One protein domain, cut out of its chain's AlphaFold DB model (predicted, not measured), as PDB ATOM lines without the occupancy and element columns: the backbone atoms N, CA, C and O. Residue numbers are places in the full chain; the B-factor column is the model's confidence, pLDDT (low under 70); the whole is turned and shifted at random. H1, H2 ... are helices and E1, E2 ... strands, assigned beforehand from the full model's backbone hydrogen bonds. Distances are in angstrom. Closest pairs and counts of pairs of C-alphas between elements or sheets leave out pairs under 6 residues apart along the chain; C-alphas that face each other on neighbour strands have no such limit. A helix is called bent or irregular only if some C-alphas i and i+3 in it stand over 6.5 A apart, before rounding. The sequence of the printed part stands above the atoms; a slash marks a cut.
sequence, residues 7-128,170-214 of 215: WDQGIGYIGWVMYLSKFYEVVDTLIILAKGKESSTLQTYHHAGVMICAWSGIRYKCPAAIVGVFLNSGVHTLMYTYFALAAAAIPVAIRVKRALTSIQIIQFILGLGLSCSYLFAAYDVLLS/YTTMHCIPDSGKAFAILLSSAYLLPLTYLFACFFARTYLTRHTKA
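Overview. This is residues 7 to 128 and 170 to 214 of the 215 residues of the protein "Elongation of fatty acids protein" of Aspergillus novoparasiticus (UniProt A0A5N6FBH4). Five long helices make an elongated, only just loose up-and-down bundle, each running against the one before it: H2, H3, H4 and H5 stand round a ring and H1 packs on H2 and H3. Beyond one end of the bundle, past H4, E1 and E2 pair as a small two-stranded antiparallel ribbon; residues 84 to 89 and 208 to 214 stick out. The printed part has 167 residues, in the order H1 H2 H3 H4 E1 E2 H5, and is mostly helix. Its radius of gyration of the C-alphas is 18.7 A, close to compact, and its spans are 65 by 37 by 25 A.

Along the chain. H1, residues 7 to 34, begins with C-alpha 7 at (157.855, 247.759, 183.158) and is 38.8 A long; it is irregular, with C-alphas 9 and 12 7.5 A apart. H2 is residues 41 to 59, 27.3 A. H3 is residues 63 to 87, 36.3 A, and H4 is residues 94 to 120, 39.7 A. E1 is residues 122 to 127 and E2 residues 170 to 174. H5, residues 179 to 212, is 48.5 A long and ends with C-alpha 212 at (168.243, 236.268, 231.238); it has a kink of 29 degrees near residue 205.

Arrangement. H1 and H2 form a helical hairpin and touch at a shallow tilt of 18 degrees, closest at the C-alphas of Tyr 19 and Ala 54, 5.8 A. H1, with residues 15 to 18 alone, only just touches H3, with 3 pairs of C-alphas within 8 A; the closest are Gly 15 and Ile 66, 6.9 A. H2 and H3, a helical hairpin, touch through residues 54 to 58 and 65 to 66 alone, closest at C-alphas 57 and 65, 5.2 A. H3 and H4, also a helical hairpin, touch at a shallow tilt of 7 degrees, with C-alphas 68 and 111 closest at 6.1 A. H5 touches H4, opposite ways at 29 degrees, closest at C-alphas 112 and 189, 5.8 A. H5 also touches H2, with C-alphas 56 and 184 closest at 5.1 A. H1 is apart from H4 and H5. E1 and E2 are antiparallel, with N 125 and O 171 3.2 A apart, within hydrogen-bond range. In H2 and H4 every O i to N i+4 pair is within hydrogen-bond range; H1 has 14 of 24, H3 20 of 21 and H5 25 of 30.

Size, cuts and confidence. The two C-alphas farthest apart, Gly 36 and Ser 128, are 67.4 A apart. Residues 129 to 169 are not printed, and C-alphas 128 and 170 are 9.1 A apart across this cut. No link printed whole is long. Mean pLDDT of the printed part is 81.9; it is under 70 at residues 38 to 39, 122 to 128, 170 to 177 and 209 to 214.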
ATOM      1  N   TRP A   7     156.392 247.776 183.119       81.06
ATOM      2  CA  TRP A   7     157.855 247.759 183.158       81.06
ATOM      3  C   TRP A   7     158.511 248.742 182.186       81.06
ATOM      4  O   TRP A   7     159.446 249.438 182.573       81.06
ATOM      5  N   ASP A   8     158.021 248.818 180.954       80.31
ATOM      6  CA  ASP A   8     158.593 249.655 179.899       80.31
ATOM      7  C   ASP A   8     158.139 251.119 180.039       80.31
ATOM      8  O   ASP A   8     158.861 252.026 179.641       80.31
ATOM      9  N   GLN A   9     156.998 251.367 180.697       81.31
ATOM     10  CA  GLN A   9     156.469 252.718 180.933       81.31
ATOM     11  C   GLN A   9     157.100 253.468 182.123       81.31
ATOM     12  O   GLN A   9     156.784 254.634 182.343       81.31
ATOM     13  N   GLY A  10     158.005 252.841 182.886       81.44
ATOM     14  CA  GLY A  10     158.795 253.560 183.897       81.44
ATOM     15  C   GLY A  10     159.305 252.716 185.061       81.44
ATOM     16  O   GLY A  10     160.341 253.036 185.647       81.44
ATOM     17  N   ILE A  11     158.651 251.595 185.371       84.81
ATOM     18  CA  ILE A  11     159.091 250.731 186.475       84.81
ATOM     19  C   ILE A  11     160.487 250.146 186.220       84.81
ATOM     20  O   ILE A  11     161.256 249.979 187.162       84.81
ATOM     21  N   GLY A  12     160.858 249.900 184.962       84.44
ATOM     22  CA  GLY A  12     162.206 249.471 184.593       84.44
ATOM     23  C   GLY A  12     163.277 250.493 184.962       84.44
ATOM     24  O   GLY A  12     164.316 250.111 185.498       84.44
ATOM     25  N   TYR A  13     163.004 251.783 184.755       86.81
ATOM     26  CA  TYR A  13     163.918 252.857 185.139       86.81
ATOM     27  C   TYR A  13     164.061 252.954 186.662       86.81
ATOM     28  O   TYR A  13     165.177 252.969 187.176       86.81
ATOM     29  N   ILE A  14     162.940 252.939 187.392       86.56
ATOM     30  CA  ILE A  14     162.949 252.961 188.862       86.56
ATOM     31  C   ILE A  14     163.690 251.734 189.401       86.56
ATOM     32  O   ILE A  14     164.567 251.867 190.249       86.56
ATOM     33  N   GLY A  15     163.397 250.545 188.870       86.06
ATOM     34  CA  GLY A  15     164.090 249.308 189.216       86.06
ATOM     35  C   GLY A  15     165.597 249.420 188.999       86.06
ATOM     36  O   GLY A  15     166.363 249.096 189.900       86.06
ATOM     37  N   TRP A  16     166.028 249.955 187.854       86.88
ATOM     38  CA  TRP A  16     167.441 250.170 187.545       86.88
ATOM     39  C   TRP A  16     168.144 251.107 188.531       86.88
ATOM     40  O   TRP A  16     169.204 250.764 189.058       86.88
ATOM     41  N   VAL A  17     167.541 252.255 188.846       87.81
ATOM     42  CA  VAL A  17     168.080 253.196 189.844       87.81
ATOM     43  C   VAL A  17     168.172 252.537 191.226       87.81
ATOM     44  O   VAL A  17     169.186 252.660 191.913       87.81
ATOM     45  N   MET A  18     167.153 251.766 191.606       85.31
ATOM     46  CA  MET A  18     167.113 251.019 192.866       85.31
ATOM     47  C   MET A  18     168.117 249.861 192.929       85.31
ATOM     48  O   MET A  18     168.505 249.430 194.013       85.31
ATOM     49  N   TYR A  19     168.566 249.346 191.788       87.50
ATOM     50  CA  TYR A  19     169.678 248.403 191.739       87.50
ATOM     51  C   TYR A  19     171.021 249.096 191.896       87.50
ATOM     52  O   TYR A  19     171.848 248.637 192.682       87.50
ATOM     53  N   LEU A  20     171.222 250.236 191.230       88.38
ATOM     54  CA  LEU A  20     172.432 251.035 191.414       88.38
ATOM     55  C   LEU A  20     172.609 251.470 192.874       88.38
ATOM     56  O   LEU A  20     173.732 251.455 193.376       88.38
ATOM     57  N   SER A  21     171.521 251.763 193.596       86.56
ATOM     58  CA  SER A  21     171.593 252.124 195.018       86.56
ATOM     59  C   SER A  21     172.247 251.039 195.887       86.56
ATOM     60  O   SER A  21     172.878 251.367 196.887       86.56
ATOM     61  N   LYS A  22     172.178 249.758 195.495       85.44
ATOM     62  CA  LYS A  22     172.817 248.648 196.226       85.44
ATOM     63  C   LYS A  22     174.336 248.695 196.187       85.44
ATOM     64  O   LYS A  22     174.976 248.314 197.160       85.44
ATOM     65  N   PHE A  23     174.913 249.227 195.115       87.25
ATOM     66  CA  PHE A  23     176.358 249.438 195.037       87.25
ATOM     67  C   PHE A  23     176.807 250.574 195.958       87.25
ATOM     68  O   PHE A  23     177.869 250.483 196.565       87.25
ATOM     69  N   TYR A  24     175.977 251.606 196.139       86.31
ATOM     70  CA  TYR A  24     176.266 252.677 197.097       86.31
ATOM     71  C   TYR A  24     176.232 252.190 198.552       86.31
ATOM     72  O   TYR A  24     176.999 252.684 199.370       86.31
ATOM     73  N   GLU A  25     175.422 251.181 198.883       84.38
ATOM     74  CA  GLU A  25     175.434 250.568 200.222       84.38
ATOM     75  C   GLU A  25     176.784 249.897 200.547       84.38
ATOM     76  O   GLU A  25     177.197 249.854 201.706       84.38
ATOM     77  N   VAL A  26     177.535 249.443 199.536       83.56
ATOM     78  CA  VAL A  26     178.894 248.906 199.731       83.56
ATOM     79  C   VAL A  26     179.860 250.000 200.200       83.56
ATOM     80  O   VAL A  26     180.778 249.717 200.971       83.56
ATOM     81  N   VAL A  27     179.627 251.262 199.820       84.12
ATOM     82  CA  VAL A  27     180.444 252.405 200.258       84.12
ATOM     83  C   VAL A  27     180.348 252.613 201.772       84.12
ATOM     84  O   VAL A  27     181.356 252.939 202.391       84.12
ATOM     85  N   ASP A  28     179.197 252.344 202.398       81.75
ATOM     86  CA  ASP A  28     179.067 252.384 203.865       81.75
ATOM     87  C   ASP A  28     180.019 251.380 204.536       81.75
ATOM     88  O   ASP A  28     180.755 251.711 205.468       81.75
ATOM     89  N   THR A  29     180.105 250.173 203.968       82.75
ATOM     90  CA  THR A  29     181.051 249.145 204.421       82.75
ATOM     91  C   THR A  29     182.504 249.603 204.237       82.75
ATOM     92  O   THR A  29     183.325 249.420 205.136       82.75
ATOM     93  N   LEU A  30     182.825 250.250 203.109       81.38
ATOM     94  CA  LEU A  30     184.160 250.808 202.855       81.38
ATOM     95  C   LEU A  30     184.525 251.919 203.849       81.38
ATOM     96  O   LEU A  30     185.660 251.957 204.317       81.38
ATOM     97  N   ILE A  31     183.579 252.787 204.221       82.50
ATOM     98  CA  ILE A  31     183.796 253.843 205.223       82.50
ATOM     99  C   ILE A  31     184.084 253.230 206.602       82.50
ATOM    100  O   ILE A  31     184.969 253.702 207.314       82.50
ATOM    101  N   ILE A  32     183.372 252.169 206.994       80.50
ATOM    102  CA  ILE A  32     183.601 251.472 208.272       80.50
ATOM    103  C   ILE A  32     184.995 250.833 208.308       80.50
ATOM    104  O   ILE A  32     185.719 251.008 209.293       80.50
ATOM    105  N   LEU A  33     185.385 250.162 207.222       80.50
ATOM    106  CA  LEU A  33     186.718 249.574 207.070       80.50
ATOM    107  C   LEU A  33     187.812 250.649 207.087       80.50
ATOM    108  O   LEU A  33     188.821 250.484 207.768       80.50
ATOM    109  N   ALA A  34     187.588 251.790 206.426       79.62
ATOM    110  CA  ALA A  34     188.506 252.930 206.446       79.62
ATOM    111  C   ALA A  34     188.673 253.538 207.852       79.62
ATOM    112  O   ALA A  34     189.728 254.077 208.173       79.62
ATOM    113  N   LYS A  35     187.665 253.408 208.727       79.31
ATOM    114  CA  LYS A  35     187.744 253.786 210.152       79.31
ATOM    115  C   LYS A  35     188.426 252.722 211.024       79.31
ATOM    116  O   LYS A  35     188.407 252.851 212.249       79.31
ATOM    117  N   GLY A  36     189.001 251.678 210.423       72.38
ATOM    118  CA  GLY A  36     189.728 250.611 211.114       72.38
ATOM    119  C   GLY A  36     188.832 249.653 211.898       72.38
ATOM    120  O   GLY A  36     189.314 248.952 212.785       72.38
ATOM    121  N   LYS A  37     187.522 249.634 211.620       73.69
ATOM    122  CA  LYS A  37     186.591 248.676 212.224       73.69
ATOM    123  C   LYS A  37     186.387 247.492 211.288       73.69
ATOM    124  O   LYS A  37     186.119 247.676 210.106       73.69
ATOM    125  N   GLU A  38     186.460 246.288 211.843       67.62
ATOM    126  CA  GLU A  38     186.143 245.045 211.136       67.62
ATOM    127  C   GLU A  38     184.696 245.090 210.615       67.62
ATOM    128  O   GLU A  38     183.748 245.290 211.384       67.62
ATOM    129  N   SER A  39     184.521 244.905 209.303       65.00
ATOM    130  CA  SER A  39     183.198 244.702 208.708       65.00
ATOM    131  C   SER A  39     182.635 243.366 209.188       65.00
ATOM    132  O   SER A  39     183.303 242.334 209.124       65.00
ATOM    133  N   SER A  40     181.391 243.363 209.667       76.50
ATOM    134  CA  SER A  40     180.753 242.116 210.079       76.50
ATOM    135  C   SER A  40     180.509 241.222 208.863       76.50
ATOM    136  O   SER A  40     179.944 241.666 207.864       76.50
ATOM    137  N   THR A  41     180.816 239.928 208.976       77.12
ATOM    138  CA  THR A  41     180.483 238.919 207.953       77.12
ATOM    139  C   THR A  41     178.994 238.943 207.572       77.12
ATOM    140  O   THR A  41     178.649 238.665 206.426       77.12
ATOM    141  N   LEU A  42     178.111 239.342 208.503       82.50
ATOM    142  CA  LEU A  42     176.678 239.538 208.254       82.50
ATOM    143  C   LEU A  42     176.413 240.643 207.219       82.50
ATOM    144  O   LEU A  42     175.567 240.469 206.348       82.50
ATOM    145  N   GLN A  43     177.138 241.759 207.302       81.81
ATOM    146  CA  GLN A  43     176.981 242.902 206.402       81.81
ATOM    147  C   GLN A  43     177.468 242.556 204.990       81.81
ATOM    148  O   GLN A  43     176.763 242.814 204.016       81.81
ATOM    149  N   THR A  44     178.611 241.877 204.873       82.44
ATOM    150  CA  THR A  44     179.138 241.416 203.578       82.44
ATOM    151  C   THR A  44     178.217 240.387 202.915       82.44
ATOM    152  O   THR A  44     177.912 240.514 201.730       82.44
ATOM    153  N   TYR A  45     177.717 239.401 203.674       86.31
ATOM    154  CA  TYR A  45     176.750 238.415 203.170       86.31
ATOM    155  C   TYR A  45     175.435 239.074 202.736       86.31
ATOM    156  O   TYR A  45     174.860 238.726 201.701       86.31
ATOM    157  N   HIS A  46     174.977 240.059 203.512       88.19
ATOM    158  CA  HIS A  46     173.801 240.842 203.177       88.19
ATOM    159  C   HIS A  46     173.992 241.583 201.847       88.19
ATOM    160  O   HIS A  46     173.255 241.325 200.900       88.19
ATOM    161  N   HIS A  47     175.009 242.446 201.734       88.81
ATOM    162  CA  HIS A  47     175.201 243.274 200.539       88.81
ATOM    163  C   HIS A  47     175.435 242.446 199.272       88.81
ATOM    164  O   HIS A  47     174.802 242.712 198.253       88.81
ATOM    165  N   ALA A  48     176.258 241.393 199.334       88.38
ATOM    166  CA  ALA A  48     176.500 240.536 198.174       88.38
ATOM    167  C   ALA A  48     175.214 239.849 197.682       88.38
ATOM    168  O   ALA A  48     174.927 239.835 196.484       88.38
ATOM    169  N   GLY A  49     174.409 239.314 198.601       88.19
ATOM    170  CA  GLY A  49     173.181 238.615 198.239       88.19
ATOM    171  C   GLY A  49     172.095 239.537 197.688       88.19
ATOM    172  O   GLY A  49     171.535 239.242 196.632       88.19
ATOM    173  N   VAL A  50     171.842 240.693 198.316       88.06
ATOM    174  CA  VAL A  50     170.835 241.642 197.801       88.06
ATOM    175  C   VAL A  50     171.209 242.208 196.428       88.06
ATOM    176  O   VAL A  50     170.312 242.471 195.631       88.06
ATOM    177  N   MET A  51     172.502 242.343 196.107       90.06
ATOM    178  CA  MET A  51     172.957 242.750 194.770       90.06
ATOM    179  C   MET A  51     172.635 241.695 193.704       90.06
ATOM    180  O   MET A  51     172.158 242.037 192.620       90.06
ATOM    181  N   ILE A  52     172.844 240.414 194.018       91.06
ATOM    182  CA  ILE A  52     172.539 239.294 193.117       91.06
ATOM    183  C   ILE A  52     171.022 239.160 192.910       91.06
ATOM    184  O   ILE A  52     170.562 239.009 191.775       91.06
ATOM    185  N   CYS A  53     170.230 239.275 193.980       88.94
ATOM    186  CA  CYS A  53     168.767 239.246 193.897       88.94
ATOM    187  C   CYS A  53     168.200 240.456 193.133       88.94
ATOM    188  O   CYS A  53     167.266 240.311 192.347       88.94
ATOM    189  N   ALA A  54     168.771 241.651 193.314       88.81
ATOM    190  CA  ALA A  54     168.341 242.841 192.583       88.81
ATOM    191  C   ALA A  54     168.673 242.747 191.081       88.81
ATOM    192  O   ALA A  54     167.840 243.103 190.243       88.81
ATOM    193  N   TRP A  55     169.840 242.194 190.730       91.25
ATOM    194  CA  TRP A  55     170.200 241.915 189.338       91.25
ATOM    195  C   TRP A  55     169.204 240.958 188.670       91.25
ATOM    196  O   TRP A  55     168.708 241.250 187.579       91.25
ATOM    197  N   SER A  56     168.863 239.842 189.329       89.75
ATOM    198  CA  SER A  56     167.908 238.878 188.771       89.75
ATOM    199  C   SER A  56     166.509 239.490 188.627       89.75
ATOM    200  O   SER A  56     165.861 239.307 187.595       89.75
ATOM    201  N   GLY A  57     166.068 240.296 189.599       86.88
ATOM    202  CA  GLY A  57     164.782 240.993 189.560       86.88
ATOM    203  C   GLY A  57     164.613 241.896 188.335       86.88
ATOM    204  O   GLY A  57     163.575 241.844 187.671       86.88
ATOM    205  N   ILE A  58     165.648 242.666 187.989       87.44
ATOM    206  CA  ILE A  58     165.641 243.550 186.812       87.44
ATOM    207  C   ILE A  58     165.781 242.753 185.524       87.44
ATOM    208  O   ILE A  58     165.021 242.969 184.579       87.44
ATOM    209  N   ARG A  59     166.727 241.808 185.477       88.06
ATOM    210  CA  ARG A  59     167.022 241.040 184.262       88.06
ATOM    211  C   ARG A  59     165.809 240.259 183.760       88.06
ATOM    212  O   ARG A  59     165.648 240.115 182.547       88.06
ATOM    213  N   TYR A  60     164.981 239.765 184.678       87.44
ATOM    214  CA  TYR A  60     163.788 238.978 184.366       87.44
ATOM    215  C   TYR A  60     162.476 239.767 184.468       87.44
ATOM    216  O   TYR A  60     161.409 239.168 184.340       87.44
ATOM    217  N   LYS A  61     162.536 241.096 184.672       84.69
ATOM    218  CA  LYS A  61     161.362 241.976 184.820       84.69
ATOM    219  C   LYS A  61     160.326 241.381 185.791       84.69
ATOM    220  O   LYS A  61     159.138 241.278 185.479       84.69
ATOM    221  N   CYS A  62     160.789 240.910 186.950       82.88
ATOM    222  CA  CYS A  62     159.962 240.184 187.916       82.88
ATOM    223  C   CYS A  62     159.076 241.154 188.723       82.88
ATOM    224  O   CYS A  62     159.619 241.929 189.514       82.88
ATOM    225  N   PRO A  63     157.732 241.110 188.607       78.00
ATOM    226  CA  PRO A  63     156.851 242.024 189.339       78.00
ATOM    227  C   PRO A  63     157.028 241.960 190.865       78.00
ATOM    228  O   PRO A  63     157.016 242.989 191.537       78.00
ATOM    229  N   ALA A  64     157.269 240.762 191.410       80.31
ATOM    230  CA  ALA A  64     157.481 240.557 192.843       80.31
ATOM    231  C   ALA A  64     158.742 241.270 193.374       80.31
ATOM    232  O   ALA A  64     158.767 241.703 194.527       80.31
ATOM    233  N   ALA A  65     159.768 241.460 192.534       82.31
ATOM    234  CA  ALA A  65     161.003 242.134 192.934       82.31
ATOM    235  C   ALA A  65     160.763 243.610 193.296       82.31
ATOM    236  O   ALA A  65     161.367 244.118 194.236       82.31
ATOM    237  N   ILE A  66     159.837 244.288 192.609       83.31
ATOM    238  CA  ILE A  66     159.518 245.703 192.857       83.31
ATOM    239  C   ILE A  66     158.910 245.896 194.246       83.31
ATOM    240  O   ILE A  66     159.273 246.830 194.958       83.31
ATOM    241  N   VAL A  67     158.018 244.992 194.662       85.75
ATOM    242  CA  VAL A  67     157.413 245.028 196.003       85.75
ATOM    243  C   VAL A  67     158.499 244.911 197.074       85.75
ATOM    244  O   VAL A  67     158.529 245.699 198.019       85.75
ATOM    245  N   GLY A  68     159.444 243.984 196.885       84.00
ATOM    246  CA  GLY A  68     160.605 243.841 197.765       84.00
ATOM    247  C   GLY A  68     161.476 245.099 197.809       84.00
ATOM    248  O   GLY A  68     161.912 245.505 198.885       84.00
ATOM    249  N   VAL A  69     161.678 245.754 196.665       85.00
ATOM    250  CA  VAL A  69     162.433 247.009 196.559       85.00
ATOM    251  C   VAL A  69     161.758 248.135 197.348       85.00
ATOM    252  O   VAL A  69     162.436 248.791 198.135       85.00
ATOM    253  N   PHE A  70     160.442 248.328 197.222       87.06
ATOM    254  CA  PHE A  70     159.719 249.358 197.981       87.06
ATOM    255  C   PHE A  70     159.766 249.119 199.493       87.06
ATOM    256  O   PHE A  70     160.063 250.045 200.253       87.06
ATOM    257  N   LEU A  71     159.526 247.881 199.933       87.38
ATOM    258  CA  LEU A  71     159.615 247.519 201.350       87.38
ATOM    259  C   LEU A  71     161.031 247.737 201.892       87.38
ATOM    260  O   LEU A  71     161.199 248.319 202.964       87.38
ATOM    261  N   ASN A  72     162.049 247.330 201.129       88.00
ATOM    262  CA  ASN A  72     163.438 247.563 201.491       88.00
ATOM    263  C   ASN A  72     163.728 249.062 201.627       88.00
ATOM    264  O   ASN A  72     164.304 249.466 202.628       88.00
ATOM    265  N   SER A  73     163.335 249.893 200.657       87.81
ATOM    266  CA  SER A  73     163.556 251.345 200.711       87.81
ATOM    267  C   SER A  73     162.967 251.980 201.961       87.81
ATOM    268  O   SER A  73     163.622 252.816 202.578       87.81
ATOM    269  N   GLY A  74     161.761 251.571 202.367       89.94
ATOM    270  CA  GLY A  74     161.130 252.072 203.587       89.94
ATOM    271  C   GLY A  74     161.949 251.745 204.838       89.94
ATOM    272  O   GLY A  74     162.299 252.637 205.610       89.94
ATOM    273  N   VAL A  75     162.322 250.473 205.009       92.00
ATOM    274  CA  VAL A  75     163.119 250.031 206.166       92.00
ATOM    275  C   VAL A  75     164.514 250.653 206.164       92.00
ATOM    276  O   VAL A  75     164.999 251.096 207.205       92.00
ATOM    277  N   HIS A  76     165.141 250.744 204.993       89.81
ATOM    278  CA  HIS A  76     166.459 251.348 204.821       89.81
ATOM    279  C   HIS A  76     166.431 252.840 205.140       89.81
ATOM    280  O   HIS A  76     167.300 253.330 205.850       89.81
ATOM    281  N   THR A  77     165.384 253.554 204.723       91.38
ATOM    282  CA  THR A  77     165.198 254.970 205.075       91.38
ATOM    283  C   THR A  77     165.159 255.156 206.594       91.38
ATOM    284  O   THR A  77     165.852 256.024 207.124       91.38
ATOM    285  N   LEU A  78     164.426 254.307 207.323       90.38
ATOM    286  CA  LEU A  78     164.381 254.352 208.791       90.38
ATOM    287  C   LEU A  78     165.742 254.033 209.428       90.38
ATOM    288  O   LEU A  78     166.158 254.690 210.383       90.38
ATOM    289  N   MET A  79     166.450 253.042 208.889       90.75
ATOM    290  CA  MET A  79     167.758 252.615 209.383       90.75
ATOM    291  C   MET A  79     168.830 253.701 209.198       90.75
ATOM    292  O   MET A  79     169.537 254.037 210.150       90.75
ATOM    293  N   TYR A  80     168.881 254.332 208.023       88.56
ATOM    294  CA  TYR A  80     169.796 255.444 207.755       88.56
ATOM    295  C   TYR A  80     169.416 256.701 208.527       88.56
ATOM    296  O   TYR A  80     170.303 257.412 208.989       88.56
ATOM    297  N   THR A  81     168.123 256.948 208.748       89.25
ATOM    298  CA  THR A  81     167.680 258.037 209.632       89.25
ATOM    299  C   THR A  81     168.242 257.845 211.042       89.25
ATOM    300  O   THR A  81     168.767 258.783 211.636       89.25
ATOM    301  N   TYR A  82     168.223 256.618 211.570       89.00
ATOM    302  CA  TYR A  82     168.842 256.314 212.861       89.00
ATOM    303  C   TYR A  82     170.358 256.548 212.865       89.00
ATOM    304  O   TYR A  82     170.885 257.118 213.821       89.00
ATOM    305  N   PHE A  83     171.068 256.154 211.808       85.62
ATOM    306  CA  PHE A  83     172.502 256.426 211.694       85.62
ATOM    307  C   PHE A  83     172.826 257.909 211.545       85.62
ATOM    308  O   PHE A  83     173.798 258.364 212.142       85.62
ATOM    309  N   ALA A  84     171.997 258.674 210.837       87.25
ATOM    310  CA  ALA A  84     172.131 260.121 210.743       87.25
ATOM    311  C   ALA A  84     171.982 260.781 212.124       87.25
ATOM    312  O   ALA A  84     172.817 261.596 212.508       87.25
ATOM    313  N   LEU A  85     170.982 260.369 212.913       87.94
ATOM    314  CA  LEU A  85     170.804 260.849 214.289       87.94
ATOM    315  C   LEU A  85     171.986 260.469 215.194       87.94
ATOM    316  O   LEU A  85     172.453 261.290 215.981       87.94
ATOM    317  N   ALA A  86     172.503 259.245 215.052       84.25
ATOM    318  CA  ALA A  86     173.681 258.799 215.790       84.25
ATOM    319  C   ALA A  86     174.947 259.584 215.397       84.25
ATOM    320  O   ALA A  86     175.760 259.905 216.262       84.25
ATOM    321  N   ALA A  87     175.109 259.924 214.114       84.81
ATOM    322  CA  ALA A  87     176.205 260.758 213.620       84.81
ATOM    323  C   ALA A  87     176.086 262.219 214.087       84.81
ATOM    324  O   ALA A  87     177.103 262.854 214.350       84.81
ATOM    325  N   ALA A  88     174.861 262.721 214.273       89.06
ATOM    326  CA  ALA A  88     174.575 264.029 214.863       89.06
ATOM    327  C   ALA A  88     174.775 264.082 216.395       89.06
ATOM    328  O   ALA A  88     174.413 265.074 217.023       89.06
ATOM    329  N   ALA A  89     175.324 263.022 217.006       86.00
ATOM    330  CA  ALA A  89     175.537 262.884 218.451       86.00
ATOM    331  C   ALA A  89     174.257 263.023 219.301       86.00
ATOM    332  O   ALA A  89     174.325 263.285 220.503       86.00
ATOM    333  N   ILE A  90     173.083 262.798 218.702       85.88
ATOM    334  CA  ILE A  90     171.810 262.798 219.421       85.88
ATOM    335  C   ILE A  90     171.677 261.444 220.135       85.88
ATOM    336  O   ILE A  90     171.753 260.398 219.481       85.88
ATOM    337  N   PRO A  91     171.482 261.410 221.467       79.50
ATOM    338  CA  PRO A  91     171.380 260.159 222.204       79.50
ATOM    339  C   PRO A  91     170.078 259.439 221.844       79.50
ATOM    340  O   PRO A  91     168.992 259.799 222.296       79.50
ATOM    341  N   VAL A  92     170.182 258.388 221.030       82.31
ATOM    342  CA  VAL A  92     169.036 257.553 220.666       82.31
ATOM    343  C   VAL A  92     168.907 256.384 221.643       82.31
ATOM    344  O   VAL A  92     169.863 255.651 221.903       82.31
ATOM    345  N   ALA A  93     167.703 256.176 222.180       82.56
ATOM    346  CA  ALA A  93     167.437 255.093 223.120       82.56
ATOM    347  C   ALA A  93     167.710 253.706 222.502       82.56
ATOM    348  O   ALA A  93     167.323 253.421 221.367       82.56
ATOM    349  N   ILE A  94     168.257 252.780 223.301       79.44
ATOM    350  CA  ILE A  94     168.535 251.385 222.895       79.44
ATOM    351  C   ILE A  94     167.284 250.646 222.372       79.44
ATOM    352  O   ILE A  94     167.387 249.720 221.565       79.44
ATOM    353  N   ARG A  95     166.091 251.088 222.799       83.25
ATOM    354  CA  ARG A  95     164.788 250.589 222.333       83.25
ATOM    355  C   ARG A  95     164.574 250.826 220.836       83.25
ATOM    356  O   ARG A  95     164.031 249.949 220.175       83.25
ATOM    357  N   VAL A  96     165.057 251.946 220.296       86.25
ATOM    358  CA  VAL A  96     164.965 252.256 218.859       86.25
ATOM    359  C   VAL A  96     165.836 251.295 218.062       86.25
ATOM    360  O   VAL A  96     165.371 250.709 217.093       86.25
ATOM    361  N   LYS A  97     167.062 251.030 218.531       85.44
ATOM    362  CA  LYS A  97     167.948 250.040 217.904       85.44
ATOM    363  C   LYS A  97     167.296 248.653 217.846       85.44
ATOM    364  O   LYS A  97     167.349 247.998 216.812       85.44
ATOM    365  N   ARG A  98     166.637 248.230 218.934       86.81
ATOM    366  CA  ARG A  98     165.874 246.970 218.977       86.81
ATOM    367  C   ARG A  98     164.707 246.979 217.987       86.81
ATOM    368  O   ARG A  98     164.544 246.008 217.256       86.81
ATOM    369  N   ALA A  99     163.925 248.061 217.950       89.56
ATOM    370  CA  ALA A  99     162.789 248.200 217.042       89.56
ATOM    371  C   ALA A  99     163.214 248.150 215.566       89.56
ATOM    372  O   ALA A  99     162.564 247.474 214.776       89.56
ATOM    373  N   LEU A 100     164.336 248.779 215.205       90.12
ATOM    374  CA  LEU A 100     164.879 248.740 213.844       90.12
ATOM    375  C   LEU A 100     165.226 247.315 213.413       90.12
ATOM    376  O   LEU A 100     164.794 246.879 212.349       90.12
ATOM    377  N   THR A 101     165.934 246.558 214.257       89.81
ATOM    378  CA  THR A 101     166.243 245.153 213.955       89.81
ATOM    379  C   THR A 101     164.972 244.300 213.877       89.81
ATOM    380  O   THR A 101     164.882 243.418 213.028       89.81
ATOM    381  N   SER A 102     163.958 244.570 214.708       89.00
ATOM    382  CA  SER A 102     162.664 243.880 214.617       89.00
ATOM    383  C   SER A 102     161.932 244.175 213.306       89.00
ATOM    384  O   SER A 102     161.436 243.247 212.677       89.00
ATOM    385  N   ILE A 103     161.906 245.434 212.859       92.81
ATOM    386  CA  ILE A 103     161.293 245.825 211.581       92.81
ATOM    387  C   ILE A 103     162.026 245.167 210.402       92.81
ATOM    388  O   ILE A 103     161.370 244.672 209.489       92.81
ATOM    389  N   GLN A 104     163.361 245.085 210.440       91.88
ATOM    390  CA  GLN A 104     164.156 244.380 209.424       91.88
ATOM    391  C   GLN A 104     163.805 242.886 209.343       91.88
ATOM    392  O   GLN A 104     163.604 242.354 208.256       91.88
ATOM    393  N   ILE A 105     163.659 242.207 210.484       91.12
ATOM    394  CA  ILE A 105     163.255 240.792 210.508       91.12
ATOM    395  C   ILE A 105     161.842 240.618 209.940       91.12
ATOM    396  O   ILE A 105     161.611 239.720 209.131       91.12
ATOM    397  N   ILE A 106     160.906 241.492 210.320       92.31
ATOM    398  CA  ILE A 106     159.533 241.474 209.798       92.31
ATOM    399  C   ILE A 106     159.537 241.674 208.277       92.31
ATOM    400  O   ILE A 106     158.854 240.937 207.570       92.31
ATOM    401  N   GLN A 107     160.342 242.606 207.757       92.50
ATOM    402  CA  GLN A 107     160.503 242.821 206.318       92.50
ATOM    403  C   GLN A 107     160.964 241.546 205.603       92.50
ATOM    404  O   GLN A 107     160.413 241.213 204.554       92.50
ATOM    405  N   PHE A 108     161.937 240.818 206.155       90.88
ATOM    406  CA  PHE A 108     162.417 239.583 205.533       90.88
ATOM    407  C   PHE A 108     161.369 238.468 205.551       90.88
ATOM    408  O   PHE A 108     161.191 237.793 204.539       90.88
ATOM    409  N   ILE A 109     160.622 238.316 206.650       91.12
ATOM    410  CA  ILE A 109     159.531 237.334 206.750       91.12
ATOM    411  C   ILE A 109     158.414 237.661 205.754       91.12
ATOM    412  O   ILE A 109     157.954 236.772 205.039       91.12
ATOM    413  N   LEU A 110     158.002 238.929 205.667       91.25
ATOM    414  CA  LEU A 110     157.004 239.376 204.694       91.25
ATOM    415  C   LEU A 110     157.500 239.166 203.260       91.25
ATOM    416  O   LEU A 110     156.759 238.652 202.428       91.25
ATOM    417  N   GLY A 111     158.760 239.501 202.975       88.38
ATOM    418  CA  GLY A 111     159.372 239.283 201.666       88.38
ATOM    419  C   GLY A 111     159.415 237.806 201.271       88.38
ATOM    420  O   GLY A 111     159.063 237.466 200.140       88.38
ATOM    421  N   LEU A 112     159.777 236.919 202.202       88.44
ATOM    422  CA  LEU A 112     159.778 235.473 201.983       88.44
ATOM    423  C   LEU A 112     158.354 234.939 201.774       88.44
ATOM    424  O   LEU A 112     158.115 234.202 200.823       88.44
ATOM    425  N   GLY A 113     157.398 235.352 202.612       88.94
ATOM    426  CA  GLY A 113     155.996 234.945 202.504       88.94
ATOM    427  C   GLY A 113     155.362 235.365 201.178       88.94
ATOM    428  O   GLY A 113     154.742 234.541 200.509       88.94
ATOM    429  N   LEU A 114     155.583 236.612 200.751       87.50
ATOM    430  CA  LEU A 114     155.112 237.115 199.458       87.50
ATOM    431  C   LEU A 114     155.781 236.387 198.285       87.50
ATOM    432  O   LEU A 114     155.099 236.028 197.329       87.50
ATOM    433  N   SER A 115     157.086 236.113 198.367       84.94
ATOM    434  CA  SER A 115     157.817 235.381 197.321       84.94
ATOM    435  C   SER A 115     157.316 233.942 197.179       84.94
ATOM    436  O   SER A 115     157.065 233.482 196.068       84.94
ATOM    437  N   CYS A 116     157.105 233.242 198.298       83.50
ATOM    438  CA  CYS A 116     156.523 231.902 198.304       83.50
ATOM    439  C   CYS A 116     155.079 231.918 197.793       83.50
ATOM    440  O   CYS A 116     154.731 231.120 196.929       83.50
ATOM    441  N   SER A 117     154.251 232.855 198.263       84.31
ATOM    442  CA  SER A 117     152.872 232.997 197.790       84.31
ATOM    443  C   SER A 117     152.817 233.213 196.277       84.31
ATOM    444  O   SER A 117     151.989 232.597 195.617       84.31
ATOM    445  N   TYR A 118     153.734 233.998 195.709       81.06
ATOM    446  CA  TYR A 118     153.798 234.241 194.268       81.06
ATOM    447  C   TYR A 118     154.251 233.010 193.457       81.06
ATOM    448  O   TYR A 118     153.863 232.872 192.299       81.06
ATOM    449  N   LEU A 119     155.036 232.093 194.044       75.56
ATOM    450  CA  LEU A 119     155.391 230.810 193.410       75.56
ATOM    451  C   LEU A 119     154.210 229.832 193.364       75.56
ATOM    452  O   LEU A 119     154.072 229.090 192.393       75.56
ATOM    453  N   PHE A 120     153.372 229.830 194.402       73.25
ATOM    454  CA  PHE A 120     152.240 228.906 194.537       73.25
ATOM    455  C   PHE A 120     150.898 229.491 194.075       73.25
ATOM    456  O   PHE A 120     149.909 228.763 194.030       73.25
ATOM    457  N   ALA A 121     150.841 230.775 193.712       71.19
ATOM    458  CA  ALA A 121     149.644 231.397 193.168       71.19
ATOM    459  C   ALA A 121     149.303 230.799 191.790       71.19
ATOM    460  O   ALA A 121     149.961 231.070 190.779       71.19
ATOM    461  N   ALA A 122     148.253 229.983 191.766       57.72
ATOM    462  CA  ALA A 122     147.539 229.567 190.570       57.72
ATOM    463  C   ALA A 122     146.126 230.150 190.660       57.72
ATOM    464  O   ALA A 122     145.500 230.086 191.719       57.72
ATOM    465  N   TYR A 123     145.644 230.747 189.573       56.91
ATOM    466  CA  TYR A 123     144.272 231.238 189.497       56.91
ATOM    467  C   TYR A 123     143.549 230.499 188.385       56.91
ATOM    468  O   TYR A 123     144.072 230.340 187.277       56.91
ATOM    469  N   ASP A 124     142.334 230.065 188.688       50.47
ATOM    470  CA  ASP A 124     141.442 229.513 187.686       50.47
ATOM    471  C   ASP A 124     140.840 230.672 186.891       50.47
ATOM    472  O   ASP A 124     140.124 231.518 187.432       50.47
ATOM    473  N   VAL A 125     141.157 230.734 185.598       66.31
ATOM    474  CA  VAL A 125     140.531 231.689 184.683       66.31
ATOM    475  C   VAL A 125     139.365 230.999 183.996       66.31
ATOM    476  O   VAL A 125     139.504 229.923 183.409       66.31
ATOM    477  N   LEU A 126     138.209 231.656 184.058       56.44
ATOM    478  CA  LEU A 126     137.048 231.316 183.256       56.44
ATOM    479  C   LEU A 126     137.256 231.842 181.838       56.44
ATOM    480  O   LEU A 126     137.097 233.033 181.578       56.44
ATOM    481  N   LEU A 127     137.609 230.952 180.917       62.03
ATOM    482  CA  LEU A 127     137.516 231.253 179.495       62.03
ATOM    483  C   LEU A 127     136.085 230.938 179.051       62.03
ATOM    484  O   LEU A 127     135.708 229.769 178.935       62.03
ATOM    485  N   SER A 128     135.279 231.977 178.809       50.47
ATOM    486  CA  SER A 128     134.036 231.802 178.057       50.47
ATOM    487  C   SER A 128     134.437 231.547 176.605       50.47
ATOM    488  O   SER A 128     135.040 232.395 175.942       50.47
ATOM    489  N   TYR A 170     137.020 225.901 183.141       52.62
ATOM    490  CA  TYR A 170     138.068 226.350 184.057       52.62
ATOM    491  C   TYR A 170     139.418 225.866 183.531       52.62
ATOM    492  O   TYR A 170     139.632 224.662 183.394       52.62
ATOM    493  N   THR A 171     140.326 226.790 183.219       53.69
ATOM    494  CA  THR A 171     141.727 226.438 182.953       53.69
ATOM    495  C   THR A 171     142.592 227.016 184.061       53.69
ATOM    496  O   THR A 171     142.651 228.235 184.235       53.69
ATOM    497  N   THR A 172     143.262 226.144 184.812       56.38
ATOM    498  CA  THR A 172     144.222 226.541 185.843       56.38
ATOM    499  C   THR A 172     145.496 227.035 185.160       56.38
ATOM    500  O   THR A 172     146.245 226.250 184.578       56.38
ATOM    501  N   MET A 173     145.740 228.346 185.203       56.31
ATOM    502  CA  MET A 173     146.964 228.955 184.682       56.31
ATOM    503  C   MET A 173     147.878 229.314 185.858       56.31
ATOM    504  O   MET A 173     147.465 229.991 186.802       56.31
ATOM    505  N   HIS A 174     149.139 228.883 185.806       64.75
ATOM    506  CA  HIS A 174     150.148 229.369 186.748       64.75
ATOM    507  C   HIS A 174     150.443 230.849 186.471       64.75
ATOM    508  O   HIS A 174     150.630 231.242 185.319       64.75
ATOM    509  N   CYS A 175     150.563 231.668 187.523       62.44
ATOM    510  CA  CYS A 175     150.894 233.094 187.395       62.44
ATOM    511  C   CYS A 175     152.235 233.374 186.693       62.44
ATOM    512  O   CYS A 175     152.486 234.505 186.271       62.44
ATOM    513  N   ILE A 176     153.108 232.370 186.577       64.75
ATOM    514  CA  ILE A 176     154.435 232.494 185.979       64.75
ATOM    515  C   ILE A 176     154.549 231.549 184.777       64.75
ATOM    516  O   ILE A 176     154.889 230.381 184.949       64.75
ATOM    517  N   PRO A 177     154.324 232.045 183.550       61.84
ATOM    518  CA  PRO A 177     154.630 231.285 182.340       61.84
ATOM    519  C   PRO A 177     156.133 231.311 181.994       61.84
ATOM    520  O   PRO A 177     156.604 230.479 181.225       61.84
ATOM    521  N   ASP A 178     156.902 232.252 182.565       75.56
ATOM    522  CA  ASP A 178     158.324 232.464 182.265       75.56
ATOM    523  C   ASP A 178     159.255 231.824 183.305       75.56
ATOM    524  O   ASP A 178     159.336 232.273 184.454       75.56
ATOM    525  N   SER A 179     160.079 230.873 182.865       80.69
ATOM    526  CA  SER A 179     161.127 230.244 183.686       80.69
ATOM    527  C   SER A 179     162.101 231.257 184.309       80.69
ATOM    528  O   SER A 179     162.560 231.070 185.436       80.69
ATOM    529  N   GLY A 180     162.367 232.378 183.630       81.88
ATOM    530  CA  GLY A 180     163.224 233.453 184.139       81.88
ATOM    531  C   GLY A 180     162.649 234.189 185.356       81.88
ATOM    532  O   GLY A 180     163.370 234.469 186.316       81.88
ATOM    533  N   LYS A 181     161.335 234.455 185.368       84.00
ATOM    534  CA  LYS A 181     160.662 235.084 186.519       84.00
ATOM    535  C   LYS A 181     160.636 234.129 187.715       84.00
ATOM    536  O   LYS A 181     160.910 234.560 188.832       84.00
ATOM    537  N   ALA A 182     160.399 232.836 187.471       83.94
ATOM    538  CA  ALA A 182     160.469 231.803 188.505       83.94
ATOM    539  C   ALA A 182     161.876 231.714 189.118       83.94
ATOM    540  O   ALA A 182     162.011 231.716 190.339       83.94
ATOM    541  N   PHE A 183     162.929 231.724 188.291       88.44
ATOM    542  CA  PHE A 183     164.314 231.728 188.766       88.44
ATOM    543  C   PHE A 183     164.626 232.939 189.655       88.44
ATOM    544  O   PHE A 183     165.218 232.772 190.719       88.44
ATOM    545  N   ALA A 184     164.206 234.149 189.267       88.38
ATOM    546  CA  ALA A 184     164.438 235.353 190.070       88.38
ATOM    547  C   ALA A 184     163.812 235.248 191.472       88.38
ATOM    548  O   ALA A 184     164.424 235.649 192.467       88.38
ATOM    549  N   ILE A 185     162.608 234.676 191.553       86.88
ATOM    550  CA  ILE A 185     161.894 234.485 192.817       86.88
ATOM    551  C   ILE A 185     162.540 233.372 193.635       86.88
ATOM    552  O   ILE A 185     162.800 233.574 194.815       86.88
ATOM    553  N   LEU A 186     162.871 232.234 193.023       88.81
ATOM    554  CA  LEU A 186     163.555 231.131 193.700       88.81
ATOM    555  C   LEU A 186     164.907 231.564 194.269       88.81
ATOM    556  O   LEU A 186     165.199 231.271 195.425       88.81
ATOM    557  N   LEU A 187     165.698 232.309 193.495       89.56
ATOM    558  CA  LEU A 187     166.976 232.863 193.941       89.56
ATOM    559  C   LEU A 187     166.789 233.804 195.139       89.56
ATOM    560  O   LEU A 187     167.533 233.719 196.113       89.56
ATOM    561  N   SER A 188     165.771 234.669 195.087       88.81
ATOM    562  CA  SER A 188     165.443 235.590 196.181       88.81
ATOM    563  C   SER A 188     164.972 234.848 197.436       88.81
ATOM    564  O   SER A 188     165.454 235.134 198.529       88.81
ATOM    565  N   SER A 189     164.098 233.849 197.292       89.00
ATOM    566  CA  SER A 189     163.602 233.020 198.396       89.00
ATOM    567  C   SER A 189     164.714 232.192 199.046       89.00
ATOM    568  O   SER A 189     164.826 232.165 200.273       89.00
ATOM    569  N   ALA A 190     165.570 231.554 198.239       90.00
ATOM    570  CA  ALA A 190     166.690 230.744 198.718       90.00
ATOM    571  C   ALA A 190     167.719 231.572 199.502       90.00
ATOM    572  O   ALA A 190     168.342 231.061 200.428       90.00
ATOM    573  N   TYR A 191     167.873 232.852 199.158       89.69
ATOM    574  CA  TYR A 191     168.744 233.789 199.860       89.69
ATOM    575  C   TYR A 191     168.104 234.397 201.123       89.69
ATOM    576  O   TYR A 191     168.754 234.509 202.164       89.69
ATOM    577  N   LEU A 192     166.823 234.771 201.062       87.62
ATOM    578  CA  LEU A 192     166.117 235.399 202.186       87.62
ATOM    579  C   LEU A 192     166.031 234.481 203.409       87.62
ATOM    580  O   LEU A 192     166.067 234.965 204.539       87.62
ATOM    581  N   LEU A 193     165.942 233.167 203.209       87.88
ATOM    582  CA  LEU A 193     165.797 232.188 204.287       87.88
ATOM    583  C   LEU A 193     167.014 232.139 205.243       87.88
ATOM    584  O   LEU A 193     166.830 232.383 206.441       87.88
ATOM    585  N   PRO A 194     168.261 231.913 204.776       89.25
ATOM    586  CA  PRO A 194     169.445 231.975 205.636       89.25
ATOM    587  C   PRO A 194     169.702 233.380 206.197       89.25
ATOM    588  O   PRO A 194     170.143 233.507 207.340       89.25
ATOM    589  N   LEU A 195     169.384 234.441 205.448       88.38
ATOM    590  CA  LEU A 195     169.523 235.816 205.933       88.38
ATOM    591  C   LEU A 195     168.578 236.104 207.112       88.38
ATOM    592  O   LEU A 195     169.005 236.642 208.137       88.38
ATOM    593  N   THR A 196     167.309 235.701 206.992       89.75
ATOM    594  CA  THR A 196     166.302 235.834 208.056       89.75
ATOM    595  C   THR A 196     166.751 235.088 209.305       89.75
ATOM    596  O   THR A 196     166.678 235.629 210.410       89.75
ATOM    597  N   TYR A 197     167.283 233.874 209.133       89.06
ATOM    598  CA  TYR A 197     167.845 233.092 210.230       89.06
ATOM    599  C   TYR A 197     169.011 233.819 210.916       89.06
ATOM    600  O   TYR A 197     169.012 233.947 212.142       89.06
ATOM    601  N   LEU A 198     169.968 234.366 210.155       88.50
ATOM    602  CA  LEU A 198     171.118 235.081 210.722       88.50
ATOM    603  C   LEU A 198     170.683 236.292 211.563       88.50
ATOM    604  O   LEU A 198     171.180 236.485 212.675       88.50
ATOM    605  N   PHE A 199     169.726 237.081 211.065       88.19
ATOM    606  CA  PHE A 199     169.183 238.234 211.785       88.19
ATOM    607  C   PHE A 199     168.381 237.829 213.025       88.19
ATOM    608  O   PHE A 199     168.524 238.458 214.075       88.19
ATOM    609  N   ALA A 200     167.585 236.760 212.946       87.25
ATOM    610  CA  ALA A 200     166.864 236.225 214.096       87.25
ATOM    611  C   ALA A 200     167.830 235.738 215.189       87.25
ATOM    612  O   ALA A 200     167.668 236.079 216.363       87.25
ATOM    613  N   CYS A 201     168.892 235.017 214.814       87.06
ATOM    614  CA  CYS A 201     169.943 234.594 215.738       87.06
ATOM    615  C   CYS A 201     170.685 235.783 216.357       87.06
ATOM    616  O   CYS A 201     170.921 235.799 217.568       87.06
ATOM    617  N   PHE A 202     171.034 236.793 215.555       87.38
ATOM    618  CA  PHE A 202     171.639 238.030 216.046       87.38
ATOM    619  C   PHE A 202     170.726 238.738 217.057       87.38
ATOM    620  O   PHE A 202     171.186 239.145 218.127       87.38
ATOM    621  N   PHE A 203     169.428 238.836 216.758       87.00
ATOM    622  CA  PHE A 203     168.440 239.446 217.642       87.00
ATOM    623  C   PHE A 203     168.301 238.677 218.957       87.00
ATOM    624  O   PHE A 203     168.348 239.285 220.029       87.00
ATOM    625  N   ALA A 204     168.206 237.347 218.901       86.31
ATOM    626  CA  ALA A 204     168.115 236.509 220.092       86.31
ATOM    627  C   ALA A 204     169.345 236.659 220.996       86.31
ATOM    628  O   ALA A 204     169.209 236.948 222.187       86.31
ATOM    629  N   ARG A 205     170.549 236.572 220.423       85.12
ATOM    630  CA  ARG A 205     171.804 236.730 221.175       85.12
ATOM    631  C   ARG A 205     171.957 238.127 221.780       85.12
ATOM    632  O   ARG A 205     172.446 238.263 222.899       85.12
ATOM    633  N   THR A 206     171.533 239.163 221.061       82.50
ATOM    634  CA  THR A 206     171.742 240.559 221.474       82.50
ATOM    635  C   THR A 206     170.695 241.042 222.477       82.50
ATOM    636  O   THR A 206     171.038 241.768 223.410       82.50
ATOM    637  N   TYR A 207     169.427 240.652 222.307       81.38
ATOM    638  CA  TYR A 207     168.303 241.235 223.051       81.38
ATOM    639  C   TYR A 207     167.594 240.264 223.995       81.38
ATOM    640  O   TYR A 207     167.087 240.713 225.020       81.38
ATOM    641  N   LEU A 208     167.561 238.961 223.690       80.75
ATOM    642  CA  LEU A 208     166.913 237.961 224.549       80.75
ATOM    643  C   LEU A 208     167.899 237.407 225.590       80.75
ATOM    644  O   LEU A 208     167.600 237.431 226.779       80.75
ATOM    645  N   THR A 209     169.118 237.023 225.194       65.44
ATOM    646  CA  THR A 209     170.120 236.454 226.124       65.44
ATOM    647  C   THR A 209     170.616 237.452 227.181       65.44
ATOM    648  O   THR A 209     170.983 237.055 228.286       65.44
ATOM    649  N   ARG A 210     170.607 238.760 226.885       58.44
ATOM    650  CA  ARG A 210     170.950 239.805 227.866       58.44
ATOM    651  C   ARG A 210     169.885 239.997 228.949       58.44
ATOM    652  O   ARG A 210     170.237 240.432 230.037       58.44
ATOM    653  N   HIS A 211     168.626 239.653 228.677       55.50
ATOM    654  CA  HIS A 211     167.551 239.736 229.668       55.50
ATOM    655  C   HIS A 211     167.658 238.624 230.720       55.50
ATOM    656  O   HIS A 211     167.398 238.878 231.886       55.50
ATOM    657  N   THR A 212     168.106 237.425 230.331       52.97
ATOM    658  CA  THR A 212     168.243 236.268 231.238       52.97
ATOM    659  C   THR A 212     169.435 236.376 232.193       52.97
ATOM    660  O   THR A 212     169.444 235.726 233.225       52.97
ATOM    661  N   LYS A 213     170.455 237.182 231.865       49.88
ATOM    662  CA  LYS A 213     171.620 237.421 232.743       49.88
ATOM    663  C   LYS A 213     171.445 238.608 233.702       49.88
ATOM    664  O   LYS A 213     172.357 238.883 234.472       49.88
ATOM    665  N   ALA A 214     170.335 239.342 233.605       52.41
ATOM    666  CA  ALA A 214     170.049 240.540 234.401       52.41
ATOM    667  C   ALA A 214     168.937 240.323 235.453       52.41
ATOM    668  O   ALA A 214     168.481 241.285 236.066       52.41
TER     669      ALA A 214